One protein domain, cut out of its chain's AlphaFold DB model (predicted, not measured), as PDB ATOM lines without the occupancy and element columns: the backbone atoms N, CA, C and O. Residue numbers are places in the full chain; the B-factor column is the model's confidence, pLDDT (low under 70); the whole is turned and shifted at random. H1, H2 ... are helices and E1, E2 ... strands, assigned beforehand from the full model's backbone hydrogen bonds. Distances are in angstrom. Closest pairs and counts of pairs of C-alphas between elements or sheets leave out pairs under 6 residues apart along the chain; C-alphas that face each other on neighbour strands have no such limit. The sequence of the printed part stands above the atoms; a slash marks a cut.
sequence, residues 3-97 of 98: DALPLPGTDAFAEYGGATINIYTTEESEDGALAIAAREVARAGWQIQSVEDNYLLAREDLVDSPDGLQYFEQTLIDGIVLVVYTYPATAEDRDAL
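Overview. This is residues 3 to 97 of the 98 residues of an uncharacterized protein of Lysobacter sp. Root494 (UniProt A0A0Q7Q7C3). A strongly twisted sheet of four strands curls round the long helix H2 on one face, while H4 covers part of the long strand pair E2 and E4 on the opposite face. H3 packs on H4 at one end of the domain, and H5 lies at the other end. The printed part has 95 residues with five named helices and four named strands, in the order E1 H1 E2 H2 E3 H3 H4 E4 H5; the sheet runs E3 E1 E2 E4, all antiparallel, and the class is mixed. It is elongated, 45 by 27 by 21 A, and only just compact, close to loose, with a radius of gyration of the C-alphas of 14.5 A.

Arrangement. E2, residues 16 to 25, and E4, residues 80 to 88, are antiparallel at 162 degrees, with N 22 and O 83 within hydrogen-bond range at 2.9 A. E1, residues 3 to 6, is antiparallel to E2 at 125 degrees (N 4 and O 19, 2.8 A) and to E3, residues 46 to 51, at 161 degrees (N 47 and O 5, 2.7 A). H2, residues 30 to 43, is on the sheet; its closest C-alphas to E3 are Val 41 and Gln 47, 6.6 A. E2, H2 and E3 form a split strand-helix-strand unit, with E1 between the two same-way strands and a right-handed crossover. H1, residues 11 to 15, is on the same face, 6.4 A over the sheet and only just over none of its strands, with 2 C-alphas falling on E1. H4, residues 66 to 78, is on the opposite face at a height of 8.3 A, over E2 and E4. H3, residues 59 to 62, touches residues 68 to 72 of H4 alone (Leu 62 and Leu 69 C-alphas, 5.6 A). H5, residues 91 to 95, only grazes the sheet. Every O i to N i+4 pair is within range in H1, H2 and H5, and 8 of 9 in H4; H3 is too short for one.

Along the chain. E1 begins at C-alpha 3 (-45.685, 19.162, -24.790). E2 measures 24.8 A, H2 19.9 A, H4 18.4 A and E4 25.5 A. H5 ends at C-alpha 95 (-30.787, 21.744, -11.640).

Size, cuts and confidence. The C-alphas farthest apart, Glu 60 and Asp 95, are 45.0 A apart. The printed part has no cut and no long link. Residues 92 to 97 have pLDDT under 70.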
ATOM      1  N   ASP A   3     -46.761  18.562 -25.570       97.56
ATOM      2  CA  ASP A   3     -45.685  19.162 -24.790       97.56
ATOM      3  C   ASP A   3     -44.452  18.266 -24.858       97.56
ATOM      4  O   ASP A   3     -44.537  17.031 -24.841       97.56
ATOM      5  N   ALA A   4     -43.284  18.889 -24.972       97.12
ATOM      6  CA  ALA A   4     -42.024  18.198 -25.158       97.12
ATOM      7  C   ALA A   4     -40.884  18.848 -24.370       97.12
ATOM      8  O   ALA A   4     -40.812  20.065 -24.208       97.12
ATOM      9  N   LEU A   5     -39.948  18.010 -23.933       95.75
ATOM     10  CA  LEU A   5     -38.673  18.432 -23.358       95.75
ATOM     11  C   LEU A   5     -37.559  18.224 -24.377       95.75
ATOM     12  O   LEU A   5     -37.643  17.296 -25.182       95.75
ATOM     13  N   PRO A   6     -36.507  19.047 -24.375       95.69
ATOM     14  CA  PRO A   6     -35.379  18.795 -25.252       95.69
ATOM     15  C   PRO A   6     -34.652  17.505 -24.842       95.69
ATOM     16  O   PRO A   6     -34.540  17.173 -23.661       95.69
ATOM     17  N   LEU A   7     -34.133  16.769 -25.822       93.38
ATOM     18  CA  LEU A   7     -33.350  15.557 -25.586       93.38
ATOM     19  C   LEU A   7     -31.928  15.911 -25.126       93.38
ATOM     20  O   LEU A   7     -31.291  16.758 -25.761       93.38
ATOM     21  N   PRO A   8     -31.375  15.230 -24.102       90.56
ATOM     22  CA  PRO A   8     -30.000  15.448 -23.661       90.56
ATOM     23  C   PRO A   8     -28.985  15.352 -24.807       90.56
ATOM     24  O   PRO A   8     -29.033  14.434 -25.625       90.56
ATOM     25  N   GLY A   9     -28.037  16.291 -24.842       87.69
ATOM     26  CA  GLY A   9     -26.973  16.327 -25.854       87.69
ATOM     27  C   GLY A   9     -27.367  16.945 -27.202       87.69
ATOM     28  O   GLY A   9     -26.591  16.838 -28.149       87.69
ATOM     29  N   THR A  10     -28.535  17.585 -27.296       89.69
ATOM     30  CA  THR A  10     -28.960  18.375 -28.466       89.69
ATOM     31  C   THR A  10     -28.780  19.875 -28.224       89.69
ATOM     32  O   THR A  10     -28.711  20.316 -27.078       89.69
ATOM     33  N   ASP A  11     -28.750  20.681 -29.288       87.50
ATOM     34  CA  ASP A  11     -28.686  22.147 -29.160       87.50
ATOM     35  C   ASP A  11     -29.910  22.703 -28.412       87.50
ATOM     36  O   ASP A  11     -29.776  23.574 -27.555       87.50
ATOM     37  N   ALA A  12     -31.093  22.125 -28.655       87.69
ATOM     38  CA  ALA A  12     -32.328  22.488 -27.961       87.69
ATOM     39  C   ALA A  12     -32.207  22.337 -26.435       87.69
ATOM     40  O   ALA A  12     -32.748  23.148 -25.689       87.69
ATOM     41  N   PHE A  13     -31.452  21.338 -25.970       88.50
ATOM     42  CA  PHE A  13     -31.225  21.084 -24.546       88.50
ATOM     43  C   PHE A  13     -30.345  22.137 -23.877       88.50
ATOM     44  O   PHE A  13     -30.481  22.390 -22.684       88.50
ATOM     45  N   ALA A  14     -29.444  22.769 -24.630       85.75
ATOM     46  CA  ALA A  14     -28.606  23.836 -24.098       85.75
ATOM     47  C   ALA A  14     -29.380  25.156 -23.915       85.75
ATOM     48  O   ALA A  14     -28.993  25.984 -23.085       85.75
ATOM     49  N   GLU A  15     -30.450  25.364 -24.687       87.62
ATOM     50  CA  GLU A  15     -31.122  26.661 -24.806       87.62
ATOM     51  C   GLU A  15     -32.509  26.707 -24.142       87.62
ATOM     52  O   GLU A  15     -32.863  27.713 -23.514       87.62
ATOM     53  N   TYR A  16     -33.284  25.625 -24.229       94.31
ATOM     54  CA  TYR A  16     -34.709  25.626 -23.895       94.31
ATOM     55  C   TYR A  16     -35.043  24.738 -22.695       94.31
ATOM     56  O   TYR A  16     -34.382  23.739 -22.436       94.31
ATOM     57  N   GLY A  17     -36.092  25.116 -21.959       92.25
ATOM     58  CA  GLY A  17     -36.659  24.313 -20.865       92.25
ATOM     59  C   GLY A  17     -37.740  23.350 -21.349       92.25
ATOM     60  O   GLY A  17     -38.114  22.420 -20.646       92.25
ATOM     61  N   GLY A  18     -38.237  23.565 -22.566       95.00
ATOM     62  CA  GLY A  18     -39.264  22.756 -23.196       95.00
ATOM     63  C   GLY A  18     -39.925  23.498 -24.351       95.00
ATOM     64  O   GLY A  18     -39.525  24.609 -24.724       95.00
ATOM     65  N   ALA A  19     -40.918  22.848 -24.939       97.12
ATOM     66  CA  ALA A  19     -41.702  23.396 -26.027       97.12
ATOM     67  C   ALA A  19     -43.101  22.786 -26.067       97.12
ATOM     68  O   ALA A  19     -43.282  21.609 -25.760       97.12
ATOM     69  N   THR A  20     -44.047  23.567 -26.572       97.62
ATOM     70  CA  THR A  20     -45.295  23.037 -27.120       97.62
ATOM     71  C   THR A  20     -45.123  22.909 -28.630       97.62
ATOM     72  O   THR A  20     -44.684  23.847 -29.302       97.62
ATOM     73  N   ILE A  21     -45.432  21.737 -29.181       98.00
ATOM     74  CA  ILE A  21     -45.224  21.418 -30.594       98.00
ATOM     75  C   ILE A  21     -46.573  21.118 -31.247       98.00
ATOM     76  O   ILE A  21     -47.265  20.151 -30.903       98.00
ATOM     77  N   ASN A  22     -46.925  21.930 -32.243       97.50
ATOM     78  CA  ASN A  22     -48.003  21.607 -33.168       97.50
ATOM     79  C   ASN A  22     -47.446  20.733 -34.286       97.50
ATOM     80  O   ASN A  22     -46.421  21.049 -34.888       97.50
ATOM     81  N   ILE A  23     -48.125  19.622 -34.542       97.94
ATOM     82  CA  ILE A  23     -47.704  18.617 -35.510       97.94
ATOM     83  C   ILE A  23     -48.854  18.444 -36.479       97.94
ATOM     84  O   ILE A  23     -49.963  18.098 -36.072       97.94
ATOM     85  N   TYR A  24     -48.571  18.695 -37.747       97.81
ATOM     86  CA  TYR A  24     -49.493  18.493 -38.848       97.81
ATOM     87  C   TYR A  24     -48.971  17.318 -39.667       97.81
ATOM     88  O   TYR A  24     -47.784  17.264 -39.987       97.81
ATOM     89  N   THR A  25     -49.835  16.360 -39.986       97.75
ATOM     90  CA  THR A  25     -49.493  15.178 -40.784       97.75
ATOM     91  C   THR A  25     -50.645  14.833 -41.718       97.75
ATOM     92  O   THR A  25     -51.796  15.149 -41.431       97.75
ATOM     93  N   THR A  26     -50.329  14.186 -42.837       97.44
ATOM     94  CA  THR A  26     -51.326  13.637 -43.777       97.44
ATOM     95  C   THR A  26     -51.889  12.280 -43.341       97.44
ATOM     96  O   THR A  26     -52.770  11.739 -44.002       97.44
ATOM     97  N   GLU A  27     -51.381  11.713 -42.246       97.50
ATOM     98  CA  GLU A  27     -51.883  10.466 -41.672       97.50
ATOM     99  C   GLU A  27     -53.214  10.691 -40.945       97.50
ATOM    100  O   GLU A  27     -53.309  11.532 -40.053       97.50
ATOM    101  N   GLU A  28     -54.231   9.919 -41.325       95.62
ATOM    102  CA  GLU A  28     -55.600  10.066 -40.819       95.62
ATOM    103  C   GLU A  28     -55.886   9.155 -39.617       95.62
ATOM    104  O   GLU A  28     -56.838   9.388 -38.870       95.62
ATOM    105  N   SER A  29     -55.090   8.100 -39.419       97.19
ATOM    106  CA  SER A  29     -55.219   7.241 -38.244       97.19
ATOM    107  C   SER A  29     -54.516   7.854 -37.039       97.19
ATOM    108  O   SER A  29     -53.366   8.282 -37.117       97.19
ATOM    109  N   GLU A  30     -55.188   7.835 -35.891       95.44
ATOM    110  CA  GLU A  30     -54.641   8.371 -34.643       95.44
ATOM    111  C   GLU A  30     -53.304   7.707 -34.273       95.44
ATOM    112  O   GLU A  30     -52.305   8.391 -34.048       95.44
ATOM    113  N   ASP A  31     -53.257   6.371 -34.299       96.81
ATOM    114  CA  ASP A  31     -52.051   5.594 -33.994       96.81
ATOM    115  C   ASP A  31     -50.899   5.912 -34.961       96.81
ATOM    116  O   ASP A  31     -49.744   6.058 -34.547       96.81
ATOM    117  N   GLY A  32     -51.201   6.039 -36.257       97.69
ATOM    118  CA  GLY A  32     -50.211   6.387 -37.270       97.69
ATOM    119  C   GLY A  32     -49.679   7.805 -37.072       97.69
ATOM    120  O   GLY A  32     -48.464   8.023 -37.111       97.69
ATOM    121  N   ALA A  33     -50.570   8.761 -36.804       96.94
ATOM    122  CA  ALA A  33     -50.222  10.154 -36.572       96.94
ATOM    123  C   ALA A  33     -49.327  10.299 -35.335       96.94
ATOM    124  O   ALA A  33     -48.296  10.970 -35.400       96.94
ATOM    125  N   LEU A  34     -49.650   9.599 -34.243       96.94
ATOM    126  CA  LEU A  34     -48.836   9.577 -33.027       96.94
ATOM    127  C   LEU A  34     -47.469   8.918 -33.251       96.94
ATOM    128  O   LEU A  34     -46.454   9.424 -32.766       96.94
ATOM    129  N   ALA A  35     -47.403   7.830 -34.021       97.31
ATOM    130  CA  ALA A  35     -46.135   7.186 -34.358       97.31
ATOM    131  C   ALA A  35     -45.228   8.100 -35.203       97.31
ATOM    132  O   ALA A  35     -44.012   8.157 -34.988       97.31
ATOM    133  N   ILE A  36     -45.811   8.832 -36.154       97.06
ATOM    134  CA  ILE A  36     -45.106   9.832 -36.959       97.06
ATOM    135  C   ILE A  36     -44.637  10.993 -36.074       97.06
ATOM    136  O   ILE A  36     -43.458  11.346 -36.122       97.06
ATOM    137  N   ALA A  37     -45.524  11.535 -35.236       96.75
ATOM    138  CA  ALA A  37     -45.224  12.610 -34.296       96.75
ATOM    139  C   ALA A  37     -44.036  12.253 -33.398       96.75
ATOM    140  O   ALA A  37     -43.044  12.978 -33.377       96.75
ATOM    141  N   ALA A  38     -44.081  11.099 -32.727       96.62
ATOM    142  CA  ALA A  38     -43.005  10.645 -31.849       96.62
ATOM    143  C   ALA A  38     -41.660  10.542 -32.582       96.62
ATOM    144  O   ALA A  38     -40.627  10.965 -32.060       96.62
ATOM    145  N   ARG A  39     -41.666  10.015 -33.811       97.50
ATOM    146  CA  ARG A  39     -40.454   9.864 -34.620       97.50
ATOM    147  C   ARG A  39     -39.868  11.208 -35.045       97.50
ATOM    148  O   ARG A  39     -38.660  11.400 -34.907       97.50
ATOM    149  N   GLU A  40     -40.678  12.107 -35.600       97.62
ATOM    150  CA  GLU A  40     -40.164  13.379 -36.121       97.62
ATOM    151  C   GLU A  40     -39.805  14.363 -35.000       97.62
ATOM    152  O   GLU A  40     -38.788  15.044 -35.101       97.62
ATOM    153  N   VAL A  41     -40.552  14.374 -33.889       97.00
ATOM    154  CA  VAL A  41     -40.207  15.171 -32.697       97.00
ATOM    155  C   VAL A  41     -38.863  14.715 -32.114       97.00
ATOM    156  O   VAL A  41     -37.990  15.548 -31.864       97.00
ATOM    157  N   ALA A  42     -38.631  13.400 -32.012       96.00
ATOM    158  CA  ALA A  42     -37.340  12.851 -31.589       96.00
ATOM    159  C   ALA A  42     -36.190  13.235 -32.529       96.00
ATOM    160  O   ALA A  42     -35.112  13.617 -32.073       96.00
ATOM    161  N   ARG A  43     -36.413  13.183 -33.847       95.19
ATOM    162  CA  ARG A  43     -35.421  13.619 -34.846       95.19
ATOM    163  C   ARG A  43     -35.115  15.111 -34.766       95.19
ATOM    164  O   ARG A  43     -33.984  15.498 -35.045       95.19
ATOM    165  N   ALA A  44     -36.092  15.920 -34.364       94.62
ATOM    166  CA  ALA A  44     -35.925  17.347 -34.117       94.62
ATOM    167  C   ALA A  44     -35.236  17.659 -32.773       94.62
ATOM    168  O   ALA A  44     -35.049  18.829 -32.449       94.62
ATOM    169  N   GLY A  45     -34.841  16.641 -31.998       95.75
ATOM    170  CA  GLY A  45     -34.123  16.812 -30.736       95.75
ATOM    171  C   GLY A  45     -35.022  16.989 -29.516       95.75
ATOM    172  O   GLY A  45     -34.567  17.506 -28.500       95.75
ATOM    173  N   TRP A  46     -36.277  16.551 -29.593       96.88
ATOM    174  CA  TRP A  46     -37.270  16.706 -28.531       96.88
ATOM    175  C   TRP A  46     -37.859  15.359 -28.106       96.88
ATOM    176  O   TRP A  46     -37.925  14.407 -28.876       96.88
ATOM    177  N   GLN A  47     -38.334  15.275 -26.873       96.38
ATOM    178  CA  GLN A  47     -39.024  14.124 -26.313       96.38
ATOM    179  C   GLN A  47     -40.418  14.542 -25.867       96.38
ATOM    180  O   GLN A  47     -40.559  15.366 -24.963       96.38
ATOM    181  N   ILE A  48     -41.437  13.920 -26.460       97.00
ATOM    182  CA  ILE A  48     -42.837  14.109 -26.068       97.00
ATOM    183  C   ILE A  48     -43.020  13.698 -24.602       97.00
ATOM    184  O   ILE A  48     -42.630  12.595 -24.213       97.00
ATOM    185  N   GLN A  49     -43.617  14.587 -23.811       96.50
ATOM    186  CA  GLN A  49     -44.039  14.332 -22.433       96.50
ATOM    187  C   GLN A  49     -45.520  13.966 -22.373       96.50
ATOM    188  O   GLN A  49     -45.884  12.957 -21.770       96.50
ATOM    189  N   SER A  50     -46.363  14.757 -23.035       96.50
ATOM    190  CA  SER A  50     -47.810  14.562 -23.084       96.50
ATOM    191  C   SER A  50     -48.365  14.945 -24.451       96.50
ATOM    192  O   SER A  50     -47.804  15.766 -25.179       96.50
ATOM    193  N   VAL A  51     -49.475  14.306 -24.814       97.00
ATOM    194  CA  VAL A  51     -50.301  14.707 -25.952       97.00
ATOM    195  C   VAL A  51     -51.442  15.537 -25.389       97.00
ATOM    196  O   VAL A  51     -52.268  15.007 -24.650       97.00
ATOM    197  N   GLU A  52     -51.468  16.820 -25.729       96.12
ATOM    198  CA  GLU A  52     -52.499  17.748 -25.255       96.12
ATOM    199  C   GLU A  52     -53.741  17.700 -26.145       96.12
ATOM    200  O   GLU A  52     -54.863  17.809 -25.660       96.12
ATOM    201  N   ASP A  53     -53.547  17.513 -27.455       94.19
ATOM    202  CA  ASP A  53     -54.657  17.490 -28.406       94.19
ATOM    203  C   ASP A  53     -54.340  16.654 -29.653       94.19
ATOM    204  O   ASP A  53     -53.205  16.667 -30.147       94.19
ATOM    205  N   ASN A  54     -55.339  15.950 -30.183       95.38
ATOM    206  CA  ASN A  54     -55.234  15.130 -31.390       95.38
ATOM    207  C   ASN A  54     -56.601  14.997 -32.072       95.38
ATOM    208  O   ASN A  54     -57.550  14.480 -31.484       95.38
ATOM    209  N   TYR A  55     -56.700  15.468 -33.312       95.38
ATOM    210  CA  TYR A  55     -57.930  15.450 -34.092       95.38
ATOM    211  C   TYR A  55     -57.632  15.588 -35.585       95.38
ATOM    212  O   TYR A  55     -56.587  16.102 -35.990       95.38
ATOM    213  N   LEU A  56     -58.586  15.149 -36.409       96.06
ATOM    214  CA  LEU A  56     -58.577  15.428 -37.840       96.06
ATOM    215  C   LEU A  56     -58.930  16.892 -38.077       96.06
ATOM    216  O   LEU A  56     -59.914  17.392 -37.537       96.06
ATOM    217  N   LEU A  57     -58.137  17.548 -38.914       94.88
ATOM    218  CA  LEU A  57     -58.273  18.960 -39.231       94.88
ATOM    219  C   LEU A  57     -58.679  19.107 -40.696       94.88
ATOM    220  O   LEU A  57     -57.982  18.609 -41.581       94.88
ATOM    221  N   ALA A  58     -59.788  19.792 -40.957       94.06
ATOM    222  CA  ALA A  58     -60.186  20.171 -42.301       94.06
ATOM    223  C   ALA A  58     -59.731  21.603 -42.610       94.06
ATOM    224  O   ALA A  58     -59.480  22.422 -41.723       94.06
ATOM    225  N   ARG A  59     -59.635  21.934 -43.899       93.38
ATOM    226  CA  ARG A  59     -59.224  23.277 -44.334       93.38
ATOM    227  C   ARG A  59     -60.204  24.347 -43.840       93.38
ATOM    228  O   ARG A  59     -59.799  25.464 -43.531       93.38
ATOM    229  N   GLU A  60     -61.487  24.005 -43.784       94.00
ATOM    230  CA  GLU A  60     -62.580  24.873 -43.350       94.00
ATOM    231  C   GLU A  60     -62.485  25.248 -41.865       94.00
ATOM    232  O   GLU A  60     -62.965  26.314 -41.480       94.00
ATOM    233  N   ASP A  61     -61.810  24.433 -41.049       92.94
ATOM    234  CA  ASP A  61     -61.602  24.701 -39.621       92.94
ATOM    235  C   ASP A  61     -60.559  25.812 -39.379       92.94
ATOM    236  O   ASP A  61     -60.420  26.320 -38.267       92.94
ATOM    237  N   LEU A  62     -59.823  26.218 -40.422       92.38
ATOM    238  CA  LEU A  62     -58.705  27.167 -40.352       92.38
ATOM    239  C   LEU A  62     -59.022  28.547 -40.936       92.38
ATOM    240  O   LEU A  62     -58.118  29.366 -41.100       92.38
ATOM    241  N   VAL A  63     -60.290  28.830 -41.244       86.25
ATOM    242  CA  VAL A  63     -60.709  30.094 -41.881       86.25
ATOM    243  C   VAL A  63     -60.271  31.325 -41.078       86.25
ATOM    244  O   VAL A  63     -59.856  32.320 -41.670       86.25
ATOM    245  N   ASP A  64     -60.284  31.230 -39.748       91.69
ATOM    246  CA  ASP A  64     -59.903  32.321 -38.845       91.69
ATOM    247  C   ASP A  64     -58.437  32.243 -38.366       91.69
ATOM    248  O   ASP A  64     -58.011  33.053 -37.541       91.69
ATOM    249  N   SER A  65     -57.641  31.294 -38.881       92.12
ATOM    250  CA  SER A  65     -56.240  31.080 -38.490       92.12
ATOM    251  C   SER A  65     -55.313  31.039 -39.714       92.12
ATOM    252  O   SER A  65     -54.981  29.958 -40.209       92.12
ATOM    253  N   PRO A  66     -54.864  32.208 -40.218       89.56
ATOM    254  CA  PRO A  66     -53.997  32.289 -41.395       89.56
ATOM    255  C   PRO A  66     -52.693  31.493 -41.250       89.56
ATOM    256  O   PRO A  66     -52.293  30.798 -42.183       89.56
ATOM    257  N   ASP A  67     -52.068  31.542 -40.069       90.31
ATOM    258  CA  ASP A  67     -50.844  30.789 -39.783       90.31
ATOM    259  C   ASP A  67     -51.122  29.278 -39.805       90.31
ATOM    260  O   ASP A  67     -50.392  28.512 -40.433       90.31
ATOM    261  N   GLY A  68     -52.229  28.848 -39.186       92.75
ATOM    262  CA  GLY A  68     -52.667  27.454 -39.217       92.75
ATOM    263  C   GLY A  68     -52.919  26.954 -40.640       92.75
ATOM    264  O   GLY A  68     -52.508  25.844 -40.981       92.75
ATOM    265  N   LEU A  69     -53.531  27.789 -41.489       95.31
ATOM    266  CA  LEU A  69     -53.769  27.476 -42.897       95.31
ATOM    267  C   LEU A  69     -52.458  27.284 -43.666       95.31
ATOM    268  O   LEU A  69     -52.349  26.329 -44.434       95.31
ATOM    269  N   GLN A  70     -51.454  28.130 -43.431       96.44
ATOM    270  CA  GLN A  70     -50.142  27.981 -44.060       96.44
ATOM    271  C   GLN A  70     -49.490  26.637 -43.696       96.44
ATOM    272  O   GLN A  70     -48.973  25.946 -44.576       96.44
ATOM    273  N   TYR A  71     -49.529  26.235 -42.422       96.56
ATOM    274  CA  TYR A  71     -48.956  24.954 -41.989       96.56
ATOM    275  C   TYR A  71     -49.723  23.756 -42.550       96.56
ATOM    276  O   TYR A  71     -49.110  22.776 -42.979       96.56
ATOM    277  N   PHE A  72     -51.053  23.848 -42.602       96.12
ATOM    278  CA  PHE A  72     -51.900  22.838 -43.229       96.12
ATOM    279  C   PHE A  72     -51.553  22.660 -44.711       96.12
ATOM    280  O   PHE A  72     -51.293  21.545 -45.158       96.12
ATOM    281  N   GLU A  73     -51.478  23.754 -45.469       96.25
ATOM    282  CA  GLU A  73     -51.117  23.718 -46.889       96.25
ATOM    283  C   GLU A  73     -49.718  23.148 -47.117       96.25
ATOM    284  O   GLU A  73     -49.530  22.320 -48.009       96.25
ATOM    285  N   GLN A  74     -48.748  23.535 -46.287       97.38
ATOM    286  CA  GLN A  74     -47.391  23.007 -46.378       97.38
ATOM    287  C   GLN A  74     -47.341  21.507 -46.055       97.38
ATOM    288  O   GLN A  74     -46.615  20.759 -46.703       97.38
ATOM    289  N   THR A  75     -48.170  21.031 -45.126       97.69
ATOM    290  CA  THR A  75     -48.266  19.602 -44.783       97.69
ATOM    291  C   THR A  75     -48.767  18.761 -45.950       97.69
ATOM    292  O   THR A  75     -48.296  17.644 -46.140       97.69
ATOM    293  N   LEU A  76     -49.663  19.297 -46.784       96.69
ATOM    294  CA  LEU A  76     -50.110  18.614 -48.003       96.69
ATOM    295  C   LEU A  76     -48.987  18.446 -49.043       96.69
ATOM    296  O   LEU A  76     -49.104  17.603 -49.931       96.69
ATOM    297  N   ILE A  77     -47.915  19.239 -48.943       97.31
ATOM    298  CA  ILE A  77     -46.744  19.182 -49.827       97.31
ATOM    299  C   ILE A  77     -45.650  18.300 -49.209       97.31
ATOM    300  O   ILE A  77     -45.158  17.382 -49.865       97.31
ATOM    301  N   ASP A  78     -45.291  18.559 -47.951       96.88
ATOM    302  CA  ASP A  78     -44.147  17.931 -47.272       96.88
ATOM    303  C   ASP A  78     -44.507  16.618 -46.561       96.88
ATOM    304  O   ASP A  78     -43.632  15.865 -46.133       96.88
ATOM    305  N   GLY A  79     -45.800  16.336 -46.403       96.56
ATOM    306  CA  GLY A  79     -46.341  15.192 -45.669       96.56
ATOM    307  C   GLY A  79     -46.402  15.398 -44.154       96.56
ATOM    308  O   GLY A  79     -47.286  14.826 -43.511       96.56
ATOM    309  N   ILE A  80     -45.505  16.216 -43.593       96.88
ATOM    310  CA  ILE A  80     -45.450  16.566 -42.170       96.88
ATOM    311  C   ILE A  80     -44.852  17.959 -41.939       96.88
ATOM    312  O   ILE A  80     -43.860  18.327 -42.564       96.88
ATOM    313  N   VAL A  81     -45.418  18.704 -40.987       97.88
ATOM    314  CA  VAL A  81     -44.887  19.982 -40.494       97.88
ATOM    315  C   VAL A  81     -44.872  19.985 -38.966       97.88
ATOM    316  O   VAL A  81     -45.861  19.627 -38.324       97.88
ATOM    317  N   LEU A  82     -43.747  20.409 -38.382       97.81
ATOM    318  CA  LEU A  82     -43.594  20.646 -36.945       97.81
ATOM    319  C   LEU A  82     -43.459  22.151 -36.713       97.81
ATOM    320  O   LEU A  82     -42.540  22.779 -37.237       97.81
ATOM    321  N   VAL A  83     -44.341  22.714 -35.895       97.50
ATOM    322  CA  VAL A  83     -44.262  24.105 -35.442       97.50
ATOM    323  C   VAL A  83     -43.925  24.088 -33.960       97.50
ATOM    324  O   VAL A  83     -44.726  23.641 -33.138       97.50
ATOM    325  N   VAL A  84     -42.707  24.519 -33.634       96.62
ATOM    326  CA  VAL A  84     -42.123  24.397 -32.294       96.62
ATOM    327  C   VAL A  84     -42.189  25.748 -31.588       96.62
ATOM    328  O   VAL A  84     -41.518  26.696 -31.993       96.62
ATOM    329  N   TYR A  85     -42.972  25.827 -30.514       96.38
ATOM    330  CA  TYR A  85     -43.046  26.995 -29.642       96.38
ATOM    331  C   TYR A  85     -42.221  26.733 -28.383       96.38
ATOM    332  O   TYR A  85     -42.670  26.066 -27.454       96.38
ATOM    333  N   THR A  86     -40.989  27.232 -28.373       96.25
ATOM    334  CA  THR A  86     -40.027  27.018 -27.285       96.25
ATOM    335  C   THR A  86     -40.202  28.019 -26.152       96.25
ATOM    336  O   THR A  86     -40.496  29.192 -26.396       96.25
ATOM    337  N   TYR A  87     -39.885  27.606 -24.929       92.38
ATOM    338  CA  TYR A  87     -39.691  28.512 -23.798       92.38
ATOM    339  C   TYR A  87     -38.293  28.334 -23.185       92.38
ATOM    340  O   TYR A  87     -37.720  27.238 -23.226       92.38
ATOM    341  N   PRO A  88     -37.689  29.419 -22.665       89.62
ATOM    342  CA  PRO A  88     -36.323  29.381 -22.152       89.62
ATOM    343  C   PRO A  88     -36.216  28.470 -20.929       89.62
ATOM    344  O   PRO A  88     -37.156  28.373 -20.142       89.62
ATOM    345  N   ALA A  89     -35.051  27.846 -20.745       85.31
ATOM    346  CA  ALA A  89     -34.778  27.067 -19.540       85.31
ATOM    347  C   ALA A  89     -34.789  27.967 -18.297       85.31
ATOM    348  O   ALA A  89     -34.095  28.992 -18.257       85.31
ATOM    349  N   THR A  90     -35.542  27.573 -17.271       81.62
ATOM    350  CA  THR A  90     -35.462  28.200 -15.949       81.62
ATOM    351  C   THR A  90     -34.229  27.698 -15.189       81.62
ATOM    352  O   THR A  90     -33.547  26.761 -15.607       81.62
ATOM    353  N   ALA A  91     -33.899  28.338 -14.064       71.69
ATOM    354  CA  ALA A  91     -32.819  27.854 -13.201       71.69
ATOM    355  C   ALA A  91     -33.132  26.459 -12.624       71.69
ATOM    356  O   ALA A  91     -32.233  25.632 -12.527       71.69
ATOM    357  N   GLU A  92     -34.402  26.183 -12.315       68.12
ATOM    358  CA  GLU A  92     -34.855  24.891 -11.783       68.12
ATOM    359  C   GLU A  92     -34.765  23.776 -12.834       68.12
ATOM    360  O   GLU A  92     -34.331  22.671 -12.511       68.12
ATOM    361  N   ASP A  93     -35.066  24.080 -14.104       64.81
ATOM    362  CA  ASP A  93     -34.922  23.116 -15.205       64.81
ATOM    363  C   ASP A  93     -33.470  22.669 -15.384       64.81
ATOM    364  O   ASP A  93     -33.219  21.539 -15.777       64.81
ATOM    365  N   ARG A  94     -32.497  23.535 -15.074       59.59
ATOM    366  CA  ARG A  94     -31.064  23.216 -15.174       59.59
ATOM    367  C   ARG A  94     -30.569  22.344 -14.022       59.59
ATOM    368  O   ARG A  94     -29.678  21.525 -14.230       59.59
ATOM    369  N   ASP A  95     -31.158  22.500 -12.840       58.69
ATOM    370  CA  ASP A  95     -30.787  21.744 -11.640       58.69
ATOM    371  C   ASP A  95     -31.419  20.340 -11.614       58.69
ATOM    372  O   ASP A  95     -30.822  19.409 -11.076       58.69
ATOM    373  N   ALA A  96     -32.582  20.146 -12.247       56.88
ATOM    374  CA  ALA A  96     -33.230  18.833 -12.387       56.88
ATOM    375  C   ALA A  96     -32.501  17.867 -13.351       56.88
ATOM    376  O   ALA A  96     -32.905  16.712 -13.493       56.88
ATOM    377  N   LEU A  97     -31.438  18.333 -14.016       54.22
ATOM    378  CA  LEU A  97     -30.676  17.614 -15.045       54.22
ATOM    379  C   LEU A  97     -29.348  17.019 -14.530       54.22
ATOM    380  O   LEU A  97     -28.564  16.513 -15.339       54.22
TER     381      LEU A  97